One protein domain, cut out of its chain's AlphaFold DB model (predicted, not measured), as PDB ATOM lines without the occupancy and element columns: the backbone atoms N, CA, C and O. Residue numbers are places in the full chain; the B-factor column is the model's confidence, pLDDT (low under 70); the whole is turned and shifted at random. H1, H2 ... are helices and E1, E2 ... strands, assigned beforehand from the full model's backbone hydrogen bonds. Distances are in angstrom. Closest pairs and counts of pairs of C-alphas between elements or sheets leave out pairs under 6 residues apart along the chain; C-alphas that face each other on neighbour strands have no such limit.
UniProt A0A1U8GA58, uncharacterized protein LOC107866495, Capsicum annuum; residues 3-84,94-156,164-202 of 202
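AT A GLANCE: This is residues 3 to 84, 94 to 156 and 164 to 202 of the 202 residues of the protein "uncharacterized protein LOC107866495" of Capsicum annuum (UniProt A0A1U8GA58). The printed part winds in turns like a short solenoid: the parallel strands E1, E3, E5, E6, E7 and E8 make most of one long, twisted, curled sheet, with H1, H2 and H3 in a row along one side and no named element over the other face. The small pair E2 and E4 sits in the first turns, while E11 and the hairpin E9 and E10 extend the far end. The 184 residues printed hold four named helices and eleven named strands, in the order E1 E2 E3 E4 E5 H1 E6 E7 H2 E8 H3 H4 E9 E10 E11; the large mixed sheet has the order E1 E3 E5 E6 E7 E8 E11 E9 E10. The class is mixed, helices and strands; the whole is compact, with a radius of gyration of the C-alphas of 16.7 A and spans of 50 by 34 by 32 A.

HOW THE PARTS SIT: Start at edge strand E1, residues 3 to 7, parallel to E3, residues 21 to 25, with N 4 and O 22 within hydrogen-bond range at 2.8 A. E5, residues 43 to 49, E6, 71 to 78, E7, 100 to 107, and E8, 127 to 134, follow, each parallel to its neighbour before; find N 46 and O 23, N 47 and O 75, N 76 and O 104, and N 131 and O 103, each 2.8 A. E11, residues 195 to 201, is antiparallel to E8, with N 198 and O 130 at 2.8 A. It is also antiparallel to E9, residues 171 to 176, with N 199 and O 173 at 2.9 A; E9 forms a hairpin with edge strand E10, residues 179 to 182, N 174 and O 181 at 2.9 A. E2, residues 12 to 14, and E4, 30 to 32, are parallel, N 13 and O 30 at 2.8 A. H1, residues 55 to 66, only grazes the large sheet. H2, residues 114 to 125, touches H1 with residues 120 to 125 alone, C-alphas Arg 62 and Thr 124 closest at 4.9 A, at a shallow tilt of 26 degrees, the same way. E5, H1, E6 and E7, H2, E8 are strand-helix-strand units, parallel neighbours with a helix between, with right-handed crossovers. H3, residues 138 to 153, touches H2 with residues 140 to 147 alone, C-alphas Pro 115 and Arg 147 closest at 6.6 A, at a steep tilt of 55 degrees. H2 and H3 lie on the same face, giving two layers, helices on one face of a sheet, each at a height of 10.1 A over the sheet. H4, residues 165 to 168, is not on the sheet; it touches H3, C-alphas Leu 151 and Tyr 166 closest at 5.6 A. In H1, H2 and H3 every O i to N i+4 pair is within hydrogen-bond range; H4 is too short for one.

IN THESE COORDINATES: Find C-alpha 3 at (-62.909, -21.846, 32.834), where E1 begins. H3 runs 22.5 A from C-alpha 138 at (-36.254, 3.148, 39.157); H1 measures 16.3 A and H2 16.7 A. E6 and E11 each measure 19.8 A, E5 19.3 A; E11 ends at C-alpha 201, (-44.926, -3.083, 16.924).

THE WHOLE: The two C-alphas farthest apart, Arg 35 and Asn 189, are 51.0 A apart. Residues 85 to 93 and 157 to 163 are not printed; the C-alpha gaps are 24.4 A and 7.9 A. E10 to E11 is a long link of 12 residues. Mean pLDDT of the printed part is 77.6, with 44 residues under 70, among them 34 to 41 and 184 to 194.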
ATOM      1  N   LYS A   3     -63.528 -22.656  31.778       89.06
ATOM      2  CA  LYS A   3     -62.909 -21.846  32.834       89.06
ATOM      3  C   LYS A   3     -62.328 -22.755  33.907       89.06
ATOM      4  O   LYS A   3     -63.056 -23.574  34.459       89.06
ATOM      5  N   LEU A   4     -61.048 -22.586  34.199       86.56
ATOM      6  CA  LEU A   4     -60.301 -23.346  35.192       86.56
ATOM      7  C   LEU A   4     -59.549 -22.361  36.089       86.56
ATOM      8  O   LEU A   4     -58.880 -21.459  35.587       86.56
ATOM      9  N   TRP A   5     -59.683 -22.525  37.403       87.31
ATOM     10  CA  TRP A   5     -59.119 -21.620  38.404       87.31
ATOM     11  C   TRP A   5     -58.421 -22.414  39.502       87.31
ATOM     12  O   TRP A   5     -58.850 -23.525  39.803       87.31
ATOM     13  N   ASN A   6     -57.383 -21.824  40.102       81.50
ATOM     14  CA  ASN A   6     -56.593 -22.412  41.191       81.50
ATOM     15  C   ASN A   6     -56.140 -23.848  40.878       81.50
ATOM     16  O   ASN A   6     -56.364 -24.774  41.651       81.50
ATOM     17  N   CYS A   7     -55.594 -24.037  39.676       81.12
ATOM     18  CA  CYS A   7     -55.157 -25.342  39.201       81.12
ATOM     19  C   CYS A   7     -53.712 -25.612  39.624       81.12
ATOM     20  O   CYS A   7     -52.787 -24.959  39.126       81.12
ATOM     21  N   ASP A   8     -53.543 -26.603  40.496       75.75
ATOM     22  CA  ASP A   8     -52.234 -26.991  41.028       75.75
ATOM     23  C   ASP A   8     -51.604 -28.119  40.194       75.75
ATOM     24  O   ASP A   8     -50.434 -28.023  39.837       75.75
ATOM     25  N   ASP A   9     -52.411 -29.106  39.768       76.44
ATOM     26  CA  ASP A   9     -51.935 -30.351  39.131       76.44
ATOM     27  C   ASP A   9     -52.570 -30.653  37.758       76.44
ATOM     28  O   ASP A   9     -52.569 -31.792  37.279       76.44
ATOM     29  N   ILE A  10     -53.142 -29.647  37.088       79.81
ATOM     30  CA  ILE A  10     -53.664 -29.847  35.729       79.81
ATOM     31  C   ILE A  10     -52.500 -29.852  34.740       79.81
ATOM     32  O   ILE A  10     -52.014 -28.811  34.306       79.81
ATOM     33  N   THR A  11     -52.104 -31.051  34.332       80.50
ATOM     34  CA  THR A  11     -51.040 -31.262  33.342       80.50
ATOM     35  C   THR A  11     -51.551 -31.260  31.907       80.50
ATOM     36  O   THR A  11     -50.770 -31.077  30.975       80.50
ATOM     37  N   LYS A  12     -52.859 -31.456  31.697       86.88
ATOM     38  CA  LYS A  12     -53.436 -31.633  30.364       86.88
ATOM     39  C   LYS A  12     -54.866 -31.128  30.274       86.88
ATOM     40  O   LYS A  12     -55.692 -31.426  31.132       86.88
ATOM     41  N   ILE A  13     -55.169 -30.424  29.192       84.31
ATOM     42  CA  ILE A  13     -56.508 -29.929  28.888       84.31
ATOM     43  C   ILE A  13     -56.899 -30.418  27.499       84.31
ATOM     44  O   ILE A  13     -56.209 -30.155  26.512       84.31
ATOM     45  N   ASP A  14     -58.018 -31.132  27.421       82.94
ATOM     46  CA  ASP A  14     -58.639 -31.457  26.143       82.94
ATOM     47  C   ASP A  14     -59.416 -30.239  25.630       82.94
ATOM     48  O   ASP A  14     -60.416 -29.818  26.214       82.94
ATOM     49  N   ALA A  15     -58.911 -29.648  24.551       75.94
ATOM     50  CA  ALA A  15     -59.449 -28.460  23.908       75.94
ATOM     51  C   ALA A  15     -60.007 -28.750  22.504       75.94
ATOM     52  O   ALA A  15     -60.181 -27.827  21.708       75.94
ATOM     53  N   THR A  16     -60.334 -30.013  22.204       76.00
ATOM     54  CA  THR A  16     -60.744 -30.466  20.862       76.00
ATOM     55  C   THR A  16     -61.918 -29.676  20.271       76.00
ATOM     56  O   THR A  16     -61.891 -29.368  19.084       76.00
ATOM     57  N   ASN A  17     -62.891 -29.276  21.101       75.38
ATOM     58  CA  ASN A  17     -64.100 -28.542  20.691       75.38
ATOM     59  C   ASN A  17     -64.254 -27.181  21.405       75.38
ATOM     60  O   ASN A  17     -65.367 -26.676  21.576       75.38
ATOM     61  N   LEU A  18     -63.159 -26.598  21.904       75.06
ATOM     62  CA  LEU A  18     -63.221 -25.354  22.673       75.06
ATOM     63  C   LEU A  18     -63.064 -24.115  21.784       75.06
ATOM     64  O   LEU A  18     -62.064 -23.936  21.103       75.06
ATOM     65  N   VAL A  19     -64.030 -23.199  21.888       77.25
ATOM     66  CA  VAL A  19     -63.983 -21.870  21.242       77.25
ATOM     67  C   VAL A  19     -63.146 -20.863  22.045       77.25
ATOM     68  O   VAL A  19     -62.589 -19.923  21.489       77.25
ATOM     69  N   SER A  20     -63.052 -21.043  23.365       81.50
ATOM     70  CA  SER A  20     -62.282 -20.175  24.263       81.50
ATOM     71  C   SER A  20     -61.941 -20.884  25.573       81.50
ATOM     72  O   SER A  20     -62.709 -21.737  26.047       81.50
ATOM     73  N   ILE A  21     -60.804 -20.503  26.161       86.38
ATOM     74  CA  ILE A  21     -60.331 -20.976  27.466       86.38
ATOM     75  C   ILE A  21     -59.917 -19.801  28.361       86.38
ATOM     76  O   ILE A  21     -59.275 -18.856  27.902       86.38
ATOM     77  N   GLU A  22     -60.283 -19.880  29.639       90.00
ATOM     78  CA  GLU A  22     -59.709 -19.088  30.725       90.00
ATOM     79  C   GLU A  22     -59.068 -20.059  31.723       90.00
ATOM     80  O   GLU A  22     -59.760 -20.893  32.304       90.00
ATOM     81  N   TYR A  23     -57.749 -19.983  31.884       90.12
ATOM     82  CA  TYR A  23     -56.993 -20.846  32.794       90.12
ATOM     83  C   TYR A  23     -56.217 -20.007  33.807       90.12
ATOM     84  O   TYR A  23     -55.558 -19.043  33.416       90.12
ATOM     85  N   ALA A  24     -56.269 -20.387  35.081       90.88
ATOM     86  CA  ALA A  24     -55.428 -19.846  36.137       90.88
ATOM     87  C   ALA A  24     -54.827 -20.976  36.982       90.88
ATOM     88  O   ALA A  24     -55.564 -21.751  37.596       90.88
ATOM     89  N   GLY A  25     -53.499 -21.057  37.032       89.38
ATOM     90  CA  GLY A  25     -52.803 -22.113  37.765       89.38
ATOM     91  C   GLY A  25     -51.303 -21.880  37.907       89.38
ATOM     92  O   GLY A  25     -50.778 -20.849  37.473       89.38
ATOM     93  N   PHE A  26     -50.625 -22.845  38.526       85.88
ATOM     94  CA  PHE A  26     -49.179 -22.796  38.782       85.88
ATOM     95  C   PHE A  26     -48.356 -23.495  37.695       85.88
ATOM     96  O   PHE A  26     -47.220 -23.112  37.418       85.88
ATOM     97  N   GLN A  27     -48.949 -24.489  37.031       86.19
ATOM     98  CA  GLN A  27     -48.315 -25.251  35.958       86.19
ATOM     99  C   GLN A  27     -48.800 -24.787  34.580       86.19
ATOM    100  O   GLN A  27     -49.920 -24.292  34.435       86.19
ATOM    101  N   ILE A  28     -47.955 -24.964  33.559       88.31
ATOM    102  CA  ILE A  28     -48.333 -24.788  32.151       88.31
ATOM    103  C   ILE A  28     -48.920 -26.125  31.670       88.31
ATOM    104  O   ILE A  28     -48.158 -27.091  31.566       88.31
ATOM    105  N   PRO A  29     -50.233 -26.219  31.397       87.06
ATOM    106  CA  PRO A  29     -50.846 -27.465  30.953       87.06
ATOM    107  C   PRO A  29     -50.522 -27.741  29.482       87.06
ATOM    108  O   PRO A  29     -50.371 -26.817  28.692       87.06
ATOM    109  N   GLU A  30     -50.505 -29.002  29.066       87.06
ATOM    110  CA  GLU A  30     -50.529 -29.361  27.646       87.06
ATOM    111  C   GLU A  30     -51.935 -29.166  27.061       87.06
ATOM    112  O   GLU A  30     -52.923 -29.632  27.636       87.06
ATOM    113  N   LEU A  31     -52.044 -28.551  25.878       82.31
ATOM    114  CA  LEU A  31     -53.309 -28.473  25.140       82.31
ATOM    115  C   LEU A  31     -53.403 -29.609  24.125       82.31
ATOM    116  O   LEU A  31     -52.610 -29.697  23.191       82.31
ATOM    117  N   LYS A  32     -54.422 -30.455  24.269       80.62
ATOM    118  CA  LYS A  32     -54.842 -31.376  23.211       80.62
ATOM    119  C   LYS A  32     -55.813 -30.657  22.292       80.62
ATOM    120  O   LYS A  32     -56.920 -30.314  22.694       80.62
ATOM    121  N   LEU A  33     -55.383 -30.434  21.062       71.06
ATOM    122  CA  LEU A  33     -56.156 -29.730  20.056       71.06
ATOM    123  C   LEU A  33     -56.787 -30.691  19.049       71.06
ATOM    124  O   LEU A  33     -56.161 -31.644  18.587       71.06
ATOM    125  N   GLY A  34     -58.030 -30.396  18.676       66.25
ATOM    126  CA  GLY A  34     -58.716 -31.028  17.556       66.25
ATOM    127  C   GLY A  34     -58.249 -30.437  16.229       66.25
ATOM    128  O   GLY A  34     -57.778 -29.296  16.191       66.25
ATOM    129  N   ARG A  35     -58.428 -31.179  15.124       59.66
ATOM    130  CA  ARG A  35     -58.046 -30.748  13.760       59.66
ATOM    131  C   ARG A  35     -58.645 -29.391  13.343       59.66
ATOM    132  O   ARG A  35     -58.083 -28.742  12.469       59.66
ATOM    133  N   GLU A  36     -59.731 -28.950  13.980       51.56
ATOM    134  CA  GLU A  36     -60.447 -27.694  13.689       51.56
ATOM    135  C   GLU A  36     -60.225 -26.580  14.736       51.56
ATOM    136  O   GLU A  36     -60.825 -25.510  14.657       51.56
ATOM    137  N   SER A  37     -59.351 -26.789  15.724       54.88
ATOM    138  CA  SER A  37     -59.185 -25.901  16.893       54.88
ATOM    139  C   SER A  37     -58.505 -24.545  16.631       54.88
ATOM    140  O   SER A  37     -58.347 -23.740  17.553       54.88
ATOM    141  N   SER A  38     -58.212 -24.215  15.367       54.97
ATOM    142  CA  SER A  38     -57.837 -22.860  14.923       54.97
ATOM    143  C   SER A  38     -58.894 -21.789  15.262       54.97
ATOM    144  O   SER A  38     -58.687 -20.598  15.036       54.97
ATOM    145  N   GLN A  39     -60.025 -22.205  15.834       58.94
ATOM    146  CA  GLN A  39     -61.127 -21.379  16.302       58.94
ATOM    147  C   GLN A  39     -60.981 -20.826  17.726       58.94
ATOM    148  O   GLN A  39     -61.849 -20.044  18.120       58.94
ATOM    149  N   MET A  40     -59.946 -21.187  18.502       69.44
ATOM    150  CA  MET A  40     -59.760 -20.631  19.850       69.44
ATOM    151  C   MET A  40     -59.492 -19.123  19.795       69.44
ATOM    152  O   MET A  40     -58.345 -18.696  19.662       69.44
ATOM    153  N   LYS A  41     -60.559 -18.328  19.916       68.88
ATOM    154  CA  LYS A  41     -60.544 -16.866  19.854       68.88
ATOM    155  C   LYS A  41     -60.751 -16.306  21.256       68.88
ATOM    156  O   LYS A  41     -61.644 -16.730  21.985       68.88
ATOM    157  N   HIS A  42     -59.956 -15.301  21.614       73.62
ATOM    158  CA  HIS A  42     -60.068 -14.578  22.887       73.62
ATOM    159  C   HIS A  42     -59.754 -15.401  24.144       73.62
ATOM    160  O   HIS A  42     -60.319 -15.164  25.213       73.62
ATOM    161  N   SER A  43     -58.812 -16.336  24.042       86.88
ATOM    162  CA  SER A  43     -58.341 -17.097  25.199       86.88
ATOM    163  C   SER A  43     -57.539 -16.223  26.165       86.88
ATOM    164  O   SER A  43     -56.890 -15.245  25.753       86.88
ATOM    165  N   LYS A  44     -57.602 -16.578  27.450       91.00
ATOM    166  CA  LYS A  44     -56.845 -15.943  28.528       91.00
ATOM    167  C   LYS A  44     -56.146 -16.981  29.384       91.00
ATOM    168  O   LYS A  44     -56.700 -18.039  29.674       91.00
ATOM    169  N   ILE A  45     -54.957 -16.633  29.842       91.75
ATOM    170  CA  ILE A  45     -54.206 -17.451  30.783       91.75
ATOM    171  C   ILE A  45     -53.600 -16.578  31.878       91.75
ATOM    172  O   ILE A  45     -53.119 -15.478  31.609       91.75
ATOM    173  N   VAL A  46     -53.640 -17.079  33.109       92.62
ATOM    174  CA  VAL A  46     -52.977 -16.533  34.286       92.62
ATOM    175  C   VAL A  46     -52.053 -17.615  34.842       92.62
ATOM    176  O   VAL A  46     -52.506 -18.698  35.199       92.62
ATOM    177  N   LEU A  47     -50.754 -17.338  34.903       90.94
ATOM    178  CA  LEU A  47     -49.770 -18.250  35.479       90.94
ATOM    179  C   LEU A  47     -49.169 -17.642  36.734       90.94
ATOM    180  O   LEU A  47     -48.594 -16.550  36.694       90.94
ATOM    181  N   HIS A  48     -49.286 -18.368  37.837       87.38
ATOM    182  CA  HIS A  48     -48.638 -18.044  39.096       87.38
ATOM    183  C   HIS A  48     -47.313 -18.798  39.171       87.38
ATOM    184  O   HIS A  48     -47.268 -20.005  39.353       87.38
ATOM    185  N   CYS A  49     -46.219 -18.072  38.973       80.81
ATOM    186  CA  CYS A  49     -44.874 -18.617  38.943       80.81
ATOM    187  C   CYS A  49     -44.237 -18.423  40.322       80.81
ATOM    188  O   CYS A  49     -44.002 -17.285  40.745       80.81
ATOM    189  N   HIS A  50     -43.974 -19.535  41.007       72.94
ATOM    190  CA  HIS A  50     -43.294 -19.562  42.306       72.94
ATOM    191  C   HIS A  50     -41.904 -20.205  42.255       72.94
ATOM    192  O   HIS A  50     -41.123 -20.033  43.188       72.94
ATOM    193  N   ASP A  51     -41.578 -20.872  41.148       67.62
ATOM    194  CA  ASP A  51     -40.366 -21.674  41.002       67.62
ATOM    195  C   ASP A  51     -39.263 -20.980  40.189       67.62
ATOM    196  O   ASP A  51     -39.383 -19.844  39.718       67.62
ATOM    197  N   TYR A  52     -38.152 -21.701  40.042       72.31
ATOM    198  CA  TYR A  52     -37.004 -21.358  39.213       72.31
ATOM    199  C   TYR A  52     -37.393 -21.207  37.736       72.31
ATOM    200  O   TYR A  52     -37.869 -22.154  37.107       72.31
ATOM    201  N   LEU A  53     -37.149 -20.023  37.168       80.06
ATOM    202  CA  LEU A  53     -37.374 -19.784  35.744       80.06
ATOM    203  C   LEU A  53     -36.125 -20.141  34.949       80.06
ATOM    204  O   LEU A  53     -35.039 -19.627  35.213       80.06
ATOM    205  N   ASN A  54     -36.294 -20.973  33.932       82.38
ATOM    206  CA  ASN A  54     -35.220 -21.361  33.032       82.38
ATOM    207  C   ASN A  54     -35.695 -21.423  31.579       82.38
ATOM    208  O   ASN A  54     -36.887 -21.286  31.283       82.38
ATOM    209  N   ALA A  55     -34.752 -21.667  30.672       81.62
ATOM    210  CA  ALA A  55     -35.029 -21.827  29.249       81.62
ATOM    211  C   ALA A  55     -36.131 -22.869  28.960       81.62
ATOM    212  O   ALA A  55     -36.999 -22.625  28.122       81.62
ATOM    213  N   ALA A  56     -36.158 -23.988  29.693       85.25
ATOM    214  CA  ALA A  56     -37.162 -25.038  29.512       85.25
ATOM    215  C   ALA A  56     -38.584 -24.569  29.864       85.25
ATOM    216  O   ALA A  56     -39.535 -24.905  29.158       85.25
ATOM    217  N   TRP A  57     -38.743 -23.766  30.921       87.44
ATOM    218  CA  TRP A  57     -40.036 -23.191  31.297       87.44
ATOM    219  C   TRP A  57     -40.583 -22.267  30.200       87.44
ATOM    220  O   TRP A  57     -41.734 -22.404  29.784       87.44
ATOM    221  N   PHE A  58     -39.736 -21.381  29.669       86.62
ATOM    222  CA  PHE A  58     -40.104 -20.504  28.555       86.62
ATOM    223  C   PHE A  58     -40.393 -21.284  27.267       86.62
ATOM    224  O   PHE A  58     -41.332 -20.945  26.549       86.62
ATOM    225  N   GLY A  59     -39.649 -22.360  26.999       85.62
ATOM    226  CA  GLY A  59     -39.915 -23.272  25.883       85.62
ATOM    227  C   GLY A  59     -41.310 -23.896  25.961       85.62
ATOM    228  O   GLY A  59     -42.073 -23.802  25.000       85.62
ATOM    229  N   LYS A  60     -41.682 -24.435  27.131       87.69
ATOM    230  CA  LYS A  60     -43.028 -24.983  27.382       87.69
ATOM    231  C   LYS A  60     -44.120 -23.927  27.233       87.69
ATOM    232  O   LYS A  60     -45.160 -24.199  26.639       87.69
ATOM    233  N   LEU A  61     -43.888 -22.715  27.742       89.62
ATOM    234  CA  LEU A  61     -44.842 -21.618  27.583       89.62
ATOM    235  C   LEU A  61     -45.016 -21.256  26.106       89.62
ATOM    236  O   LEU A  61     -46.142 -21.054  25.661       89.62
ATOM    237  N   ARG A  62     -43.924 -21.198  25.338       88.38
ATOM    238  CA  ARG A  62     -43.981 -20.903  23.905       88.38
ATOM    239  C   ARG A  62     -44.801 -21.954  23.175       88.38
ATOM    240  O   ARG A  62     -45.736 -21.587  22.484       88.38
ATOM    241  N   GLU A  63     -44.501 -23.234  23.383       86.69
ATOM    242  CA  GLU A  63     -45.246 -24.348  22.788       86.69
ATOM    243  C   GLU A  63     -46.740 -24.278  23.130       86.69
ATOM    244  O   GLU A  63     -47.590 -24.346  22.241       86.69
ATOM    245  N   PHE A  64     -47.062 -24.040  24.404       87.38
ATOM    246  CA  PHE A  64     -48.436 -23.839  24.851       87.38
ATOM    247  C   PHE A  64     -49.126 -22.686  24.117       87.38
ATOM    248  O   PHE A  64     -50.256 -22.838  23.651       87.38
ATOM    249  N   LEU A  65     -48.463 -21.535  23.998       87.94
ATOM    250  CA  LEU A  65     -49.031 -20.363  23.341       87.94
ATOM    251  C   LEU A  65     -49.156 -20.564  21.827       87.94
ATOM    252  O   LEU A  65     -50.147 -20.125  21.250       87.94
ATOM    253  N   SER A  66     -48.220 -21.268  21.193       84.44
ATOM    254  CA  SER A  66     -48.214 -21.547  19.751       84.44
ATOM    255  C   SER A  66     -49.373 -22.430  19.287       84.44
ATOM    256  O   SER A  66     -49.698 -22.431  18.102       84.44
ATOM    257  N   ASN A  67     -50.046 -23.122  20.209       78.50
ATOM    258  CA  ASN A  67     -51.275 -23.868  19.935       78.50
ATOM    259  C   ASN A  67     -52.456 -22.963  19.528       78.50
ATOM    260  O   ASN A  67     -53.415 -23.434  18.924       78.50
ATOM    261  N   SER A  68     -52.409 -21.658  19.812       75.25
ATOM    262  CA  SER A  68     -53.411 -20.710  19.314       75.25
ATOM    263  C   SER A  68     -52.763 -19.447  18.764       75.25
ATOM    264  O   SER A  68     -51.871 -18.843  19.352       75.25
ATOM    265  N   THR A  69     -53.280 -18.984  17.633       69.38
ATOM    266  CA  THR A  69     -52.841 -17.743  16.990       69.38
ATOM    267  C   THR A  69     -53.494 -16.494  17.585       69.38
ATOM    268  O   THR A  69     -53.203 -15.388  17.134       69.38
ATOM    269  N   SER A  70     -54.396 -16.626  18.570       73.12
ATOM    270  CA  SER A  70     -55.215 -15.498  19.043       73.12
ATOM    271  C   SER A  70     -55.455 -15.472  20.556       73.12
ATOM    272  O   SER A  70     -56.572 -15.266  21.046       73.12
ATOM    273  N   TRP A  71     -54.365 -15.594  21.319       87.31
ATOM    274  CA  TRP A  71     -54.361 -15.298  22.753       87.31
ATOM    275  C   TRP A  71     -54.640 -13.816  22.991       87.31
ATOM    276  O   TRP A  71     -53.825 -12.952  22.673       87.31
ATOM    277  N   SER A  72     -55.794 -13.503  23.580       88.50
ATOM    278  CA  SER A  72     -56.136 -12.108  23.880       88.50
ATOM    279  C   SER A  72     -55.315 -11.556  25.036       88.50
ATOM    280  O   SER A  72     -54.896 -10.399  24.993       88.50
ATOM    281  N   GLN A  73     -55.072 -12.387  26.053       93.12
ATOM    282  CA  GLN A  73     -54.388 -11.976  27.265       93.12
ATOM    283  C   GLN A  73     -53.582 -13.121  27.879       93.12
ATOM    284  O   GLN A  73     -54.098 -14.215  28.091       93.12
ATOM    285  N   VAL A  74     -52.341 -12.828  28.239       94.25
ATOM    286  CA  VAL A  74     -51.480 -13.678  29.061       94.25
ATOM    287  C   VAL A  74     -51.086 -12.858  30.281       94.25
ATOM    288  O   VAL A  74     -50.601 -11.740  30.134       94.25
ATOM    289  N   SER A  75     -51.311 -13.374  31.481       94.69
ATOM    290  CA  SER A  75     -50.893 -12.748  32.734       94.69
ATOM    291  C   SER A  75     -49.898 -13.659  33.441       94.69
ATOM    292  O   SER A  75     -50.228 -14.794  33.765       94.69
ATOM    293  N   LEU A  76     -48.691 -13.167  33.693       92.44
ATOM    294  CA  LEU A  76     -47.635 -13.900  34.385       92.44
ATOM    295  C   LEU A  76     -47.356 -13.220  35.724       92.44
ATOM    296  O   LEU A  76     -47.038 -12.029  35.767       92.44
ATOM    297  N   HIS A  77     -47.497 -13.964  36.816       88.88
ATOM    298  CA  HIS A  77     -47.249 -13.498  38.176       88.88
ATOM    299  C   HIS A  77     -45.993 -14.161  38.727       88.88
ATOM    300  O   HIS A  77     -46.034 -15.310  39.148       88.88
ATOM    301  N   PHE A  78     -44.894 -13.419  38.781       83.25
ATOM    302  CA  PHE A  78     -43.619 -13.856  39.338       83.25
ATOM    303  C   PHE A  78     -43.511 -13.390  40.795       83.25
ATOM    304  O   PHE A  78     -42.913 -12.351  41.095       83.25
ATOM    305  N   ARG A  79     -44.150 -14.126  41.714       74.38
ATOM    306  CA  ARG A  79     -44.066 -13.857  43.161       74.38
ATOM    307  C   ARG A  79     -42.958 -14.711  43.763       74.38
ATOM    308  O   ARG A  79     -43.123 -15.921  43.881       74.38
ATOM    309  N   GLY A  80     -41.866 -14.071  44.177       64.19
ATOM    310  CA  GLY A  80     -40.775 -14.740  44.894       64.19
ATOM    311  C   GLY A  80     -39.788 -15.524  44.022       64.19
ATOM    312  O   GLY A  80     -38.905 -16.172  44.570       64.19
ATOM    313  N   CYS A  81     -39.883 -15.442  42.688       63.09
ATOM    314  CA  CYS A  81     -38.913 -16.062  41.781       63.09
ATOM    315  C   CYS A  81     -37.504 -15.496  42.049       63.09
ATOM    316  O   CYS A  81     -37.205 -14.353  41.698       63.09
ATOM    317  N   SER A  82     -36.664 -16.301  42.701       55.03
ATOM    318  CA  SER A  82     -35.376 -15.901  43.279       55.03
ATOM    319  C   SER A  82     -34.180 -16.178  42.377       55.03
ATOM    320  O   SER A  82     -33.083 -15.715  42.676       55.03
ATOM    321  N   ARG A  83     -34.369 -16.912  41.274       63.28
ATOM    322  CA  ARG A  83     -33.340 -17.193  40.272       63.28
ATOM    323  C   ARG A  83     -33.971 -17.385  38.897       63.28
ATOM    324  O   ARG A  83     -34.940 -18.127  38.741       63.28
ATOM    325  N   ILE A  84     -33.388 -16.700  37.928       66.31
ATOM    326  CA  ILE A  84     -33.594 -16.925  36.504       66.31
ATOM    327  C   ILE A  84     -32.299 -17.578  36.033       66.31
ATOM    328  O   ILE A  84     -31.240 -17.287  36.575       66.31
ATOM    329  N   GLY A  94     -38.370 -23.481  14.493       60.00
ATOM    330  CA  GLY A  94     -39.391 -24.450  14.058       60.00
ATOM    331  C   GLY A  94     -40.730 -24.370  14.797       60.00
ATOM    332  O   GLY A  94     -41.743 -24.801  14.257       60.00
ATOM    333  N   VAL A  95     -40.775 -23.760  15.986       65.88
ATOM    334  CA  VAL A  95     -42.046 -23.488  16.680       65.88
ATOM    335  C   VAL A  95     -42.646 -22.187  16.145       65.88
ATOM    336  O   VAL A  95     -41.947 -21.171  16.057       65.88
ATOM    337  N   ALA A  96     -43.935 -22.219  15.796       72.25
ATOM    338  CA  ALA A  96     -44.670 -21.049  15.324       72.25
ATOM    339  C   ALA A  96     -44.582 -19.903  16.342       72.25
ATOM    340  O   ALA A  96     -44.720 -20.126  17.545       72.25
ATOM    341  N   THR A  97     -44.360 -18.676  15.877       76.88
ATOM    342  CA  THR A  97     -44.352 -17.505  16.762       76.88
ATOM    343  C   THR A  97     -45.776 -17.247  17.259       76.88
ATOM    344  O   THR A  97     -46.660 -17.002  16.433       76.88
ATOM    345  N   PRO A  98     -46.032 -17.309  18.579       80.62
ATOM    346  CA  PRO A  98     -47.353 -16.994  19.100       80.62
ATOM    347  C   PRO A  98     -47.676 -15.514  18.864       80.62
ATOM    348  O   PRO A  98     -46.782 -14.695  18.686       80.62
ATOM    349  N   GLN A  99     -48.958 -15.151  18.863       81.25
ATOM    350  CA  GLN A  99     -49.375 -13.746  18.853       81.25
ATOM    351  C   GLN A  99     -50.235 -13.464  20.076       81.25
ATOM    352  O   GLN A  99     -51.422 -13.794  20.114       81.25
ATOM    353  N   VAL A 100     -49.631 -12.828  21.078       90.19
ATOM    354  CA  VAL A 100     -50.337 -12.414  22.291       90.19
ATOM    355  C   VAL A 100     -50.830 -10.977  22.129       90.19
ATOM    356  O   VAL A 100     -50.065 -10.055  21.854       90.19
ATOM    357  N   GLY A 101     -52.129 -10.750  22.310       91.12
ATOM    358  CA  GLY A 101     -52.710  -9.408  22.285       91.12
ATOM    359  C   GLY A 101     -52.158  -8.537  23.414       91.12
ATOM    360  O   GLY A 101     -51.621  -7.456  23.171       91.12
ATOM    361  N   VAL A 102     -52.263  -9.025  24.649       93.38
ATOM    362  CA  VAL A 102     -51.812  -8.326  25.856       93.38
ATOM    363  C   VAL A 102     -51.026  -9.280  26.747       93.38
ATOM    364  O   VAL A 102     -51.559 -10.299  27.175       93.38
ATOM    365  N   LEU A 103     -49.787  -8.928  27.076       94.31
ATOM    366  CA  LEU A 103     -48.999  -9.587  28.112       94.31
ATOM    367  C   LEU A 103     -48.986  -8.706  29.362       94.31
ATOM    368  O   LEU A 103     -48.461  -7.597  29.324       94.31
ATOM    369  N   ASN A 104     -49.556  -9.191  30.461       93.06
ATOM    370  CA  ASN A 104     -49.409  -8.589  31.780       93.06
ATOM    371  C   ASN A 104     -48.308  -9.329  32.540       93.06
ATOM    372  O   ASN A 104     -48.365 -10.549  32.679       93.06
ATOM    373  N   VAL A 105     -47.333  -8.600  33.063       89.00
ATOM    374  CA  VAL A 105     -46.264  -9.149  33.897       89.00
ATOM    375  C   VAL A 105     -46.331  -8.476  35.253       89.00
ATOM    376  O   VAL A 105     -46.166  -7.263  35.358       89.00
ATOM    377  N   TYR A 106     -46.558  -9.272  36.288       86.69
ATOM    378  CA  TYR A 106     -46.545  -8.837  37.676       86.69
ATOM    379  C   TYR A 106     -45.326  -9.451  38.335       86.69
ATOM    380  O   TYR A 106     -45.228 -10.673  38.421       86.69
ATOM    381  N   SER A 107     -44.394  -8.625  38.790       78.25
ATOM    382  CA  SER A 107     -43.149  -9.124  39.362       78.25
ATOM    383  C   SER A 107     -42.720  -8.313  40.577       78.25
ATOM    384  O   SER A 107     -42.789  -7.083  40.579       78.25
ATOM    385  N   THR A 108     -42.255  -9.016  41.610       72.81
ATOM    386  CA  THR A 108     -41.642  -8.428  42.812       72.81
ATOM    387  C   THR A 108     -40.115  -8.554  42.796       72.81
ATOM    388  O   THR A 108     -39.484  -8.713  43.839       72.81
ATOM    389  N   TRP A 109     -39.517  -8.585  41.604       66.44
ATOM    390  CA  TRP A 109     -38.133  -9.003  41.408       66.44
ATOM    391  C   TRP A 109     -37.044  -8.059  41.885       66.44
ATOM    392  O   TRP A 109     -36.976  -6.888  41.513       66.44
ATOM    393  N   GLN A 110     -36.064  -8.658  42.563       62.03
ATOM    394  CA  GLN A 110     -34.916  -7.957  43.127       62.03
ATOM    395  C   GLN A 110     -33.564  -8.294  42.464       62.03
ATOM    396  O   GLN A 110     -32.644  -7.504  42.616       62.03
ATOM    397  N   ASN A 111     -33.479  -9.274  41.556       60.56
ATOM    398  CA  ASN A 111     -32.202  -9.714  40.954       60.56
ATOM    399  C   ASN A 111     -31.682  -8.906  39.743       60.56
ATOM    400  O   ASN A 111     -32.423  -8.108  39.157       60.56
ATOM    401  N   GLU A 112     -30.417  -9.178  39.383       58.41
ATOM    402  CA  GLU A 112     -29.569  -8.504  38.376       58.41
ATOM    403  C   GLU A 112     -29.692  -9.049  36.933       58.41
ATOM    404  O   GLU A 112     -29.402  -8.326  35.983       58.41
ATOM    405  N   GLU A 113     -30.181 -10.279  36.721       64.88
ATOM    406  CA  GLU A 113     -30.308 -10.913  35.386       64.88
ATOM    407  C   GLU A 113     -31.530 -10.429  34.578       64.88
ATOM    408  O   GLU A 113     -32.312 -11.195  34.010       64.88
ATOM    409  N   PHE A 114     -31.729  -9.118  34.548       72.12
ATOM    410  CA  PHE A 114     -32.923  -8.500  33.990       72.12
ATOM    411  C   PHE A 114     -33.017  -8.582  32.446       72.12
ATOM    412  O   PHE A 114     -34.092  -8.927  31.943       72.12
ATOM    413  N   PRO A 115     -31.945  -8.329  31.660       77.00
ATOM    414  CA  PRO A 115     -32.043  -8.355  30.197       77.00
ATOM    415  C   PRO A 115     -32.355  -9.737  29.585       77.00
ATOM    416  O   PRO A 115     -33.286  -9.802  28.781       77.00
ATOM    417  N   PRO A 116     -31.681 -10.846  29.965       78.12
ATOM    418  CA  PRO A 116     -31.955 -12.165  29.383       78.12
ATOM    419  C   PRO A 116     -33.384 -12.647  29.630       78.12
ATOM    420  O   PRO A 116     -34.009 -13.246  28.756       78.12
ATOM    421  N   PHE A 117     -33.940 -12.349  30.806       79.25
ATOM    422  CA  PHE A 117     -35.347 -12.618  31.068       79.25
ATOM    423  C   PHE A 117     -36.266 -11.842  30.135       79.25
ATOM    424  O   PHE A 117     -37.259 -12.385  29.644       79.25
ATOM    425  N   MET A 118     -35.972 -10.559  29.924       80.94
ATOM    426  CA  MET A 118     -36.833  -9.743  29.090       80.94
ATOM    427  C   MET A 118     -36.854 -10.242  27.655       80.94
ATOM    428  O   MET A 118     -37.925 -10.338  27.055       80.94
ATOM    429  N   ASP A 119     -35.692 -10.626  27.143       82.00
ATOM    430  CA  ASP A 119     -35.567 -11.268  25.843       82.00
ATOM    431  C   ASP A 119     -36.387 -12.561  25.785       82.00
ATOM    432  O   ASP A 119     -37.145 -12.767  24.836       82.00
ATOM    433  N   ALA A 120     -36.311 -13.392  26.828       83.00
ATOM    434  CA  ALA A 120     -37.070 -14.632  26.923       83.00
ATOM    435  C   ALA A 120     -38.585 -14.402  26.900       83.00
ATOM    436  O   ALA A 120     -39.289 -15.054  26.128       83.00
ATOM    437  N   LEU A 121     -39.098 -13.454  27.693       86.94
ATOM    438  CA  LEU A 121     -40.518 -13.088  27.708       86.94
ATOM    439  C   LEU A 121     -41.000 -12.602  26.343       86.94
ATOM    440  O   LEU A 121     -42.044 -13.034  25.851       86.94
ATOM    441  N   LEU A 122     -40.258 -11.662  25.763       86.94
ATOM    442  CA  LEU A 122     -40.608 -11.014  24.509       86.94
ATOM    443  C   LEU A 122     -40.589 -12.007  23.346       86.94
ATOM    444  O   LEU A 122     -41.512 -12.001  22.533       86.94
ATOM    445  N   TRP A 123     -39.606 -12.904  23.313       84.00
ATOM    446  CA  TRP A 123     -39.540 -13.989  22.338       84.00
ATOM    447  C   TRP A 123     -40.646 -15.031  22.533       84.00
ATOM    448  O   TRP A 123     -41.267 -15.476  21.570       84.00
ATOM    449  N   THR A 124     -40.905 -15.419  23.783       86.56
ATOM    450  CA  THR A 124     -41.864 -16.479  24.121       86.56
ATOM    451  C   THR A 124     -43.299 -16.063  23.848       86.56
ATOM    452  O   THR A 124     -44.073 -16.862  23.335       86.56
ATOM    453  N   CYS A 125     -43.664 -14.827  24.190       89.56
ATOM    454  CA  CYS A 125     -45.048 -14.359  24.124       89.56
ATOM    455  C   CYS A 125     -45.334 -13.491  22.894       89.56
ATOM    456  O   CYS A 125     -46.492 -13.365  22.509       89.56
ATOM    457  N   HIS A 126     -44.313 -12.847  22.320       88.62
ATOM    458  CA  HIS A 126     -44.423 -11.926  21.182       88.62
ATOM    459  C   HIS A 126     -45.642 -10.967  21.263       88.62
ATOM    460  O   HIS A 126     -46.527 -10.970  20.397       88.62
ATOM    461  N   PRO A 127     -45.766 -10.180  22.353       91.50
ATOM    462  CA  PRO A 127     -46.995  -9.451  22.644       91.50
ATOM    463  C   PRO A 127     -47.151  -8.164  21.828       91.50
ATOM    464  O   PRO A 127     -46.181  -7.442  21.620       91.50
ATOM    465  N   LYS A 128     -48.385  -7.797  21.458       91.31
ATOM    466  CA  LYS A 128     -48.701  -6.475  20.869       91.31
ATOM    467  C   LYS A 128     -48.696  -5.366  21.920       91.31
ATOM    468  O   LYS A 128     -48.269  -4.244  21.657       91.31
ATOM    469  N   ARG A 129     -49.181  -5.670  23.127       91.19
ATOM    470  CA  ARG A 129     -49.154  -4.764  24.278       91.19
ATOM    471  C   ARG A 129     -48.530  -5.458  25.476       91.19
ATOM    472  O   ARG A 129     -48.942  -6.555  25.834       91.19
ATOM    473  N   LEU A 130     -47.583  -4.788  26.113       90.56
ATOM    474  CA  LEU A 130     -46.922  -5.221  27.330       90.56
ATOM    475  C   LEU A 130     -47.315  -4.292  28.481       90.56
ATOM    476  O   LEU A 130     -47.076  -3.087  28.434       90.56
ATOM    477  N   ASN A 131     -47.915  -4.869  29.512       89.81
ATOM    478  CA  ASN A 131     -48.264  -4.200  30.752       89.81
ATOM    479  C   ASN A 131     -47.353  -4.747  31.846       89.81
ATOM    480  O   ASN A 131     -47.391  -5.939  32.148       89.81
ATOM    481  N   LEU A 132     -46.542  -3.890  32.443       83.19
ATOM    482  CA  LEU A 132     -45.626  -4.265  33.507       83.19
ATOM    483  C   LEU A 132     -46.114  -3.663  34.806       83.19
ATOM    484  O   LEU A 132     -46.322  -2.456  34.876       83.19
ATOM    485  N   GLN A 133     -46.254  -4.497  35.824       83.12
ATOM    486  CA  GLN A 133     -46.356  -4.065  37.201       83.12
ATOM    487  C   GLN A 133     -45.137  -4.592  37.954       83.12
ATOM    488  O   GLN A 133     -45.078  -5.773  38.309       83.12
ATOM    489  N   LEU A 134     -44.151  -3.721  38.149       74.69
ATOM    490  CA  LEU A 134     -42.880  -4.064  38.778       74.69
ATOM    491  C   LEU A 134     -42.825  -3.402  40.149       74.69
ATOM    492  O   LEU A 134     -42.873  -2.182  40.244       74.69
ATOM    493  N   HIS A 135     -42.678  -4.202  41.200       70.94
ATOM    494  CA  HIS A 135     -42.363  -3.691  42.532       70.94
ATOM    495  C   HIS A 135     -40.842  -3.498  42.625       70.94
ATOM    496  O   HIS A 135     -40.140  -4.304  43.238       70.94
ATOM    497  N   SER A 136     -40.316  -2.513  41.892       62.69
ATOM    498  CA  SER A 136     -38.887  -2.402  41.581       62.69
ATOM    499  C   SER A 136     -38.355  -0.978  41.710       62.69
ATOM    500  O   SER A 136     -39.087  -0.009  41.544       62.69
ATOM    501  N   THR A 137     -37.041  -0.856  41.923       66.19
ATOM    502  CA  THR A 137     -36.326   0.421  41.858       66.19
ATOM    503  C   THR A 137     -36.387   1.016  40.450       66.19
ATOM    504  O   THR A 137     -36.463   0.306  39.438       66.19
ATOM    505  N   ARG A 138     -36.302   2.347  40.388       68.50
ATOM    506  CA  ARG A 138     -36.254   3.148  39.157       68.50
ATOM    507  C   ARG A 138     -35.192   2.669  38.156       68.50
ATOM    508  O   ARG A 138     -35.411   2.746  36.951       68.50
ATOM    509  N   GLU A 139     -34.075   2.137  38.640       72.44
ATOM    510  CA  GLU A 139     -32.966   1.626  37.825       72.44
ATOM    511  C   GLU A 139     -33.384   0.475  36.908       72.44
ATOM    512  O   GLU A 139     -32.990   0.444  35.744       72.44
ATOM    513  N   LYS A 140     -34.240  -0.445  37.371       72.25
ATOM    514  CA  LYS A 140     -34.678  -1.569  36.525       72.25
ATOM    515  C   LYS A 140     -35.675  -1.148  35.466       72.25
ATOM    516  O   LYS A 140     -35.674  -1.700  34.374       72.25
ATOM    517  N   VAL A 141     -36.503  -0.151  35.772       73.69
ATOM    518  CA  VAL A 141     -37.382   0.470  34.775       73.69
ATOM    519  C   VAL A 141     -36.538   1.115  33.677       73.69
ATOM    520  O   VAL A 141     -36.850   0.967  32.497       73.69
ATOM    521  N   THR A 142     -35.450   1.794  34.049       77.00
ATOM    522  CA  THR A 142     -34.492   2.336  33.083       77.00
ATOM    523  C   THR A 142     -33.832   1.220  32.273       77.00
ATOM    524  O   THR A 142     -33.946   1.240  31.054       77.00
ATOM    525  N   CYS A 143     -33.283   0.184  32.918       77.81
ATOM    526  CA  CYS A 143     -32.694  -0.978  32.237       77.81
ATOM    527  C   CYS A 143     -33.674  -1.638  31.250       77.81
ATOM    528  O   CYS A 143     -33.303  -2.030  30.143       77.81
ATOM    529  N   PHE A 144     -34.950  -1.708  31.623       78.69
ATOM    530  CA  PHE A 144     -36.020  -2.208  30.774       78.69
ATOM    531  C   PHE A 144     -36.240  -1.360  29.524       78.69
ATOM    532  O   PHE A 144     -36.292  -1.887  28.411       78.69
ATOM    533  N   ILE A 145     -36.381  -0.048  29.706       79.81
ATOM    534  CA  ILE A 145     -36.560   0.889  28.599       79.81
ATOM    535  C   ILE A 145     -35.338   0.844  27.679       79.81
ATOM    536  O   ILE A 145     -35.502   0.736  26.462       79.81
ATOM    537  N   ASP A 146     -34.137   0.838  28.252       82.56
ATOM    538  CA  ASP A 146     -32.881   0.775  27.512       82.56
ATOM    539  C   ASP A 146     -32.786  -0.524  26.707       82.56
ATOM    540  O   ASP A 146     -32.414  -0.489  25.533       82.56
ATOM    541  N   ARG A 147     -33.215  -1.663  27.274       83.94
ATOM    542  CA  ARG A 147     -33.264  -2.936  26.543       83.94
ATOM    543  C   ARG A 147     -34.257  -2.892  25.385       83.94
ATOM    544  O   ARG A 147     -33.895  -3.301  24.287       83.94
ATOM    545  N   LEU A 148     -35.472  -2.368  25.570       82.75
ATOM    546  CA  LEU A 148     -36.436  -2.224  24.467       82.75
ATOM    547  C   LEU A 148     -35.913  -1.317  23.349       82.75
ATOM    548  O   LEU A 148     -36.099  -1.614  22.169       82.75
ATOM    549  N   MET A 149     -35.261  -0.215  23.716       83.12
ATOM    550  CA  MET A 149     -34.662   0.706  22.754       83.12
ATOM    551  C   MET A 149     -33.487   0.061  22.026       83.12
ATOM    552  O   MET A 149     -33.379   0.209  20.811       83.12
ATOM    553  N   TYR A 150     -32.654  -0.702  22.737       83.31
ATOM    554  CA  TYR A 150     -31.604  -1.515  22.136       83.31
ATOM    555  C   TYR A 150     -32.188  -2.494  21.115       83.31
ATOM    556  O   TYR A 150     -31.742  -2.496  19.977       83.31
ATOM    557  N   LEU A 151     -33.223  -3.263  21.473       80.19
ATOM    558  CA  LEU A 151     -33.850  -4.228  20.561       80.19
ATOM    559  C   LEU A 151     -34.436  -3.540  19.318       80.19
ATOM    560  O   LEU A 151     -34.220  -4.010  18.208       80.19
ATOM    561  N   LYS A 152     -35.101  -2.391  19.493       80.81
ATOM    562  CA  LYS A 152     -35.646  -1.580  18.392       80.81
ATOM    563  C   LYS A 152     -34.556  -1.049  17.450       80.81
ATOM    564  O   LYS A 152     -34.754  -0.982  16.242       80.81
ATOM    565  N   ASN A 153     -33.425  -0.616  18.006       78.00
ATOM    566  CA  ASN A 153     -32.341   0.012  17.247       78.00
ATOM    567  C   ASN A 153     -31.303  -1.004  16.734       78.00
ATOM    568  O   ASN A 153     -30.482  -0.660  15.885       78.00
ATOM    569  N   SER A 154     -31.322  -2.240  17.239       69.69
ATOM    570  CA  SER A 154     -30.431  -3.326  16.832       69.69
ATOM    571  C   SER A 154     -30.953  -3.966  15.545       69.69
ATOM    572  O   SER A 154     -31.601  -5.010  15.536       69.69
ATOM    573  N   SER A 155     -30.689  -3.288  14.431       55.62
ATOM    574  CA  SER A 155     -31.023  -3.716  13.069       55.62
ATOM    575  C   SER A 155     -29.857  -4.413  12.354       55.62
ATOM    576  O   SER A 155     -29.867  -4.538  11.130       55.62
ATOM    577  N   GLN A 156     -28.835  -4.870  13.086       53.69
ATOM    578  CA  GLN A 156     -27.653  -5.461  12.463       53.69
ATOM    579  C   GLN A 156     -27.958  -6.858  11.907       53.69
ATOM    580  O   GLN A 156     -28.222  -7.805  12.647       53.69
ATOM    581  N   PRO A 164     -31.802 -11.160  13.274       61.38
ATOM    582  CA  PRO A 164     -32.091 -11.561  14.642       61.38
ATOM    583  C   PRO A 164     -33.576 -11.369  14.951       61.38
ATOM    584  O   PRO A 164     -34.180 -10.400  14.501       61.38
ATOM    585  N   TRP A 165     -34.181 -12.240  15.758       66.94
ATOM    586  CA  TRP A 165     -35.623 -12.175  16.033       66.94
ATOM    587  C   TRP A 165     -36.121 -10.813  16.542       66.94
ATOM    588  O   TRP A 165     -37.263 -10.426  16.296       66.94
ATOM    589  N   TYR A 166     -35.261 -10.079  17.245       64.12
ATOM    590  CA  TYR A 166     -35.563  -8.767  17.799       64.12
ATOM    591  C   TYR A 166     -35.523  -7.634  16.768       64.12
ATOM    592  O   TYR A 166     -36.093  -6.578  17.030       64.12
ATOM    593  N   SER A 167     -34.952  -7.853  15.574       60.81
ATOM    594  CA  SER A 167     -34.925  -6.861  14.487       60.81
ATOM    595  C   SER A 167     -36.317  -6.555  13.920       60.81
ATOM    596  O   SER A 167     -36.470  -5.716  13.036       60.81
ATOM    597  N   GLN A 168     -37.331  -7.280  14.388       69.81
ATOM    598  CA  GLN A 168     -38.727  -7.072  14.047       69.81
ATOM    599  C   GLN A 168     -39.312  -5.878  14.811       69.81
ATOM    600  O   GLN A 168     -40.209  -5.224  14.308       69.81
ATOM    601  N   LEU A 169     -38.791  -5.500  15.984       79.69
ATOM    602  CA  LEU A 169     -39.377  -4.407  16.766       79.69
ATOM    603  C   LEU A 169     -39.197  -3.033  16.082       79.69
ATOM    604  O   LEU A 169     -38.192  -2.352  16.250       79.69
ATOM    605  N   LYS A 170     -40.217  -2.582  15.348       79.94
ATOM    606  CA  LYS A 170     -40.270  -1.313  14.602       79.94
ATOM    607  C   LYS A 170     -40.548  -0.109  15.497       79.94
ATOM    608  O   LYS A 170     -40.005   0.979  15.292       79.94
ATOM    609  N   GLN A 171     -41.451  -0.257  16.467       80.81
ATOM    610  CA  GLN A 171     -41.903   0.869  17.288       80.81
ATOM    611  C   GLN A 171     -42.241   0.455  18.716       80.81
ATOM    612  O   GLN A 171     -42.871  -0.572  18.953       80.81
ATOM    613  N   VAL A 172     -41.878   1.333  19.652       82.12
ATOM    614  CA  VAL A 172     -42.237   1.248  21.068       82.12
ATOM    615  C   VAL A 172     -42.964   2.536  21.449       82.12
ATOM    616  O   VAL A 172     -42.455   3.632  21.193       82.12
ATOM    617  N   LYS A 173     -44.160   2.420  22.034       83.62
ATOM    618  CA  LYS A 173     -44.903   3.555  22.610       83.62
ATOM    619  C   LYS A 173     -45.207   3.299  24.074       83.62
ATOM    620  O   LYS A 173     -45.478   2.165  24.443       83.62
ATOM    621  N   THR A 174     -45.239   4.350  24.881       83.38
ATOM    622  CA  THR A 174     -45.664   4.284  26.286       83.38
ATOM    623  C   THR A 174     -46.940   5.078  26.501       83.38
ATOM    624  O   THR A 174     -47.107   6.140  25.898       83.38
ATOM    625  N   TRP A 175     -47.816   4.591  27.374       79.12
ATOM    626  CA  TRP A 175     -49.007   5.329  27.795       79.12
ATOM    627  C   TRP A 175     -48.642   6.377  28.849       79.12
ATOM    628  O   TRP A 175     -48.134   6.024  29.915       79.12
ATOM    629  N   LYS A 176     -48.891   7.657  28.561       78.06
ATOM    630  CA  LYS A 176     -48.742   8.777  29.507       78.06
ATOM    631  C   LYS A 176     -49.828   9.808  29.209       78.06
ATOM    632  O   LYS A 176     -50.211   9.951  28.057       78.06
ATOM    633  N   ASN A 177     -50.318  10.515  30.231       77.81
ATOM    634  CA  ASN A 177     -51.320  11.582  30.076       77.81
ATOM    635  C   ASN A 177     -52.495  11.176  29.162       77.81
ATOM    636  O   ASN A 177     -52.831  11.889  28.224       77.81
ATOM    637  N   GLU A 178     -53.046   9.979  29.397       78.44
ATOM    638  CA  GLU A 178     -54.201   9.441  28.660       78.44
ATOM    639  C   GLU A 178     -53.989   9.250  27.145       78.44
ATOM    640  O   GLU A 178     -54.950   9.124  26.387       78.44
ATOM    641  N   SER A 179     -52.736   9.178  26.681       79.75
ATOM    642  CA  SER A 179     -52.435   8.920  25.272       79.75
ATOM    643  C   SER A 179     -51.139   8.123  25.049       79.75
ATOM    644  O   SER A 179     -50.299   7.951  25.938       79.75
ATOM    645  N   TRP A 180     -50.993   7.559  23.842       82.56
ATOM    646  CA  TRP A 180     -49.806   6.798  23.439       82.56
ATOM    647  C   TRP A 180     -48.743   7.721  22.850       82.56
ATOM    648  O   TRP A 180     -48.935   8.283  21.773       82.56
ATOM    649  N   HIS A 181     -47.576   7.774  23.485       79.44
ATOM    650  CA  HIS A 181     -46.439   8.552  23.000       79.44
ATOM    651  C   HIS A 181     -45.312   7.637  22.520       79.44
ATOM    652  O   HIS A 181     -45.029   6.639  23.193       79.44
ATOM    653  N   PRO A 182     -44.640   7.946  21.394       79.38
ATOM    654  CA  PRO A 182     -43.394   7.284  21.028       79.38
ATOM    655  C   PRO A 182     -42.401   7.325  22.190       79.38
ATOM    656  O   PRO A 182     -42.240   8.356  22.843       79.38
ATOM    657  N   LEU A 183     -41.744   6.198  22.456       76.94
ATOM    658  CA  LEU A 183     -40.665   6.161  23.432       76.94
ATOM    659  C   LEU A 183     -39.431   6.827  22.805       76.94
ATOM    660  O   LEU A 183     -38.763   6.242  21.951       76.94
ATOM    661  N   GLU A 184     -39.183   8.087  23.166       67.25
ATOM    662  CA  GLU A 184     -37.969   8.817  22.793       67.25
ATOM    663  C   GLU A 184     -36.844   8.520  23.788       67.25
ATOM    664  O   GLU A 184     -37.078   8.434  24.992       67.25
ATOM    665  N   HIS A 185     -35.608   8.446  23.286       52.66
ATOM    666  CA  HIS A 185     -34.373   8.321  24.069       52.66
ATOM    667  C   HIS A 185     -34.023   9.640  24.785       52.66
ATOM    668  O   HIS A 185     -32.902  10.142  24.712       52.66
ATOM    669  N   LYS A 186     -35.007  10.273  25.425       46.81
ATOM    670  CA  LYS A 186     -34.773  11.392  26.331       46.81
ATOM    671  C   LYS A 186     -34.774  10.827  27.737       46.81
ATOM    672  O   LYS A 186     -35.727  10.157  28.131       46.81
ATOM    673  N   SER A 187     -33.706  11.135  28.461       42.56
ATOM    674  CA  SER A 187     -33.420  10.869  29.875       42.56
ATOM    675  C   SER A 187     -34.439  11.505  30.838       42.56
ATOM    676  O   SER A 187     -34.095  12.067  31.874       42.56
ATOM    677  N   GLY A 188     -35.724  11.452  30.498       46.34
ATOM    678  CA  GLY A 188     -36.805  11.857  31.367       46.34
ATOM    679  C   GLY A 188     -36.953  10.821  32.467       46.34
ATOM    680  O   GLY A 188     -37.394   9.702  32.208       46.34
ATOM    681  N   ASN A 189     -36.582  11.221  33.682       45.06
ATOM    682  CA  ASN A 189     -36.781  10.481  34.922       45.06
ATOM    683  C   ASN A 189     -38.140   9.749  34.900       45.06
ATOM    684  O   ASN A 189     -39.175  10.424  34.822       45.06
ATOM    685  N   PRO A 190     -38.179   8.403  34.969       52.91
ATOM    686  CA  PRO A 190     -39.426   7.694  35.205       52.91
ATOM    687  C   PRO A 190     -40.035   8.248  36.495       52.91
ATOM    688  O   PRO A 190     -39.386   8.214  37.540       52.91
ATOM    689  N   LYS A 191     -41.244   8.819  36.421       53.22
ATOM    690  CA  LYS A 191     -42.021   9.102  37.632       53.22
ATOM    691  C   LYS A 191     -42.354   7.757  38.282       53.22
ATOM    692  O   LYS A 191     -42.640   6.799  37.561       53.22
ATOM    693  N   GLU A 192     -42.268   7.700  39.609       49.81
ATOM    694  CA  GLU A 192     -42.653   6.548  40.430       49.81
ATOM    695  C   GLU A 192     -44.125   6.215  40.191       49.81
ATOM    696  O   GLU A 192     -45.031   6.760  40.813       49.81
ATOM    697  N   THR A 193     -44.375   5.334  39.237       54.25
ATOM    698  CA  THR A 193     -45.622   4.592  39.155       54.25
ATOM    699  C   THR A 193     -45.253   3.178  38.768       54.25
ATOM    700  O   THR A 193     -44.712   2.965  37.686       54.25
ATOM    701  N   ASP A 194     -45.592   2.220  39.627       65.56
ATOM    702  CA  ASP A 194     -45.260   0.792  39.502       65.56
ATOM    703  C   ASP A 194     -45.790   0.126  38.223       65.56
ATOM    704  O   ASP A 194     -45.503  -1.043  37.973       65.56
ATOM    705  N   LYS A 195     -46.597   0.839  37.424       75.44
ATOM    706  CA  LYS A 195     -47.296   0.334  36.242       75.44
ATOM    707  C   LYS A 195     -46.838   1.031  34.966       75.44
ATOM    708  O   LYS A 195     -47.019   2.238  34.810       75.44
ATOM    709  N   TYR A 196     -46.354   0.244  34.012       79.38
ATOM    710  CA  TYR A 196     -45.951   0.693  32.682       79.38
ATOM    711  C   TYR A 196     -46.788  -0.007  31.617       79.38
ATOM    712  O   TYR A 196     -46.911  -1.229  31.621       79.38
ATOM    713  N   TYR A 197     -47.340   0.764  30.684       84.75
ATOM    714  CA  TYR A 197     -48.083   0.239  29.541       84.75
ATOM    715  C   TYR A 197     -47.333   0.577  28.268       84.75
ATOM    716  O   TYR A 197     -47.016   1.744  28.018       84.75
ATOM    717  N   ILE A 198     -47.052  -0.451  27.478       85.19
ATOM    718  CA  ILE A 198     -46.133  -0.374  26.354       85.19
ATOM    719  C   ILE A 198     -46.773  -1.036  25.145       85.19
ATOM    720  O   ILE A 198     -47.204  -2.183  25.206       85.19
ATOM    721  N   LEU A 199     -46.841  -0.306  24.040       86.12
ATOM    722  CA  LEU A 199     -47.261  -0.843  22.754       86.12
ATOM    723  C   LEU A 199     -46.014  -1.232  21.962       86.12
ATOM    724  O   LEU A 199     -45.126  -0.397  21.775       86.12
ATOM    725  N   LEU A 200     -45.973  -2.481  21.507       85.81
ATOM    726  CA  LEU A 200     -44.884  -3.052  20.726       85.81
ATOM    727  C   LEU A 200     -45.392  -3.332  19.314       85.81
ATOM    728  O   LEU A 200     -46.410  -3.998  19.122       85.81
ATOM    729  N   ASN A 201     -44.681  -2.800  18.329       83.56
ATOM    730  CA  ASN A 201     -44.926  -3.083  16.924       83.56
ATOM    731  C   ASN A 201     -43.739  -3.881  16.389       83.56
ATOM    732  O   ASN A 201     -42.668  -3.296  16.234       83.56
ATOM    733  N   TRP A 202     -43.930  -5.185  16.187       81.31
ATOM    734  CA  TRP A 202     -42.977  -6.100  15.544       81.31
ATOM    735  C   TRP A 202     -42.995  -5.935  14.000       81.31
ATOM    736  O   TRP A 202     -43.738  -5.072  13.480       81.31
TER     737      TRP A 202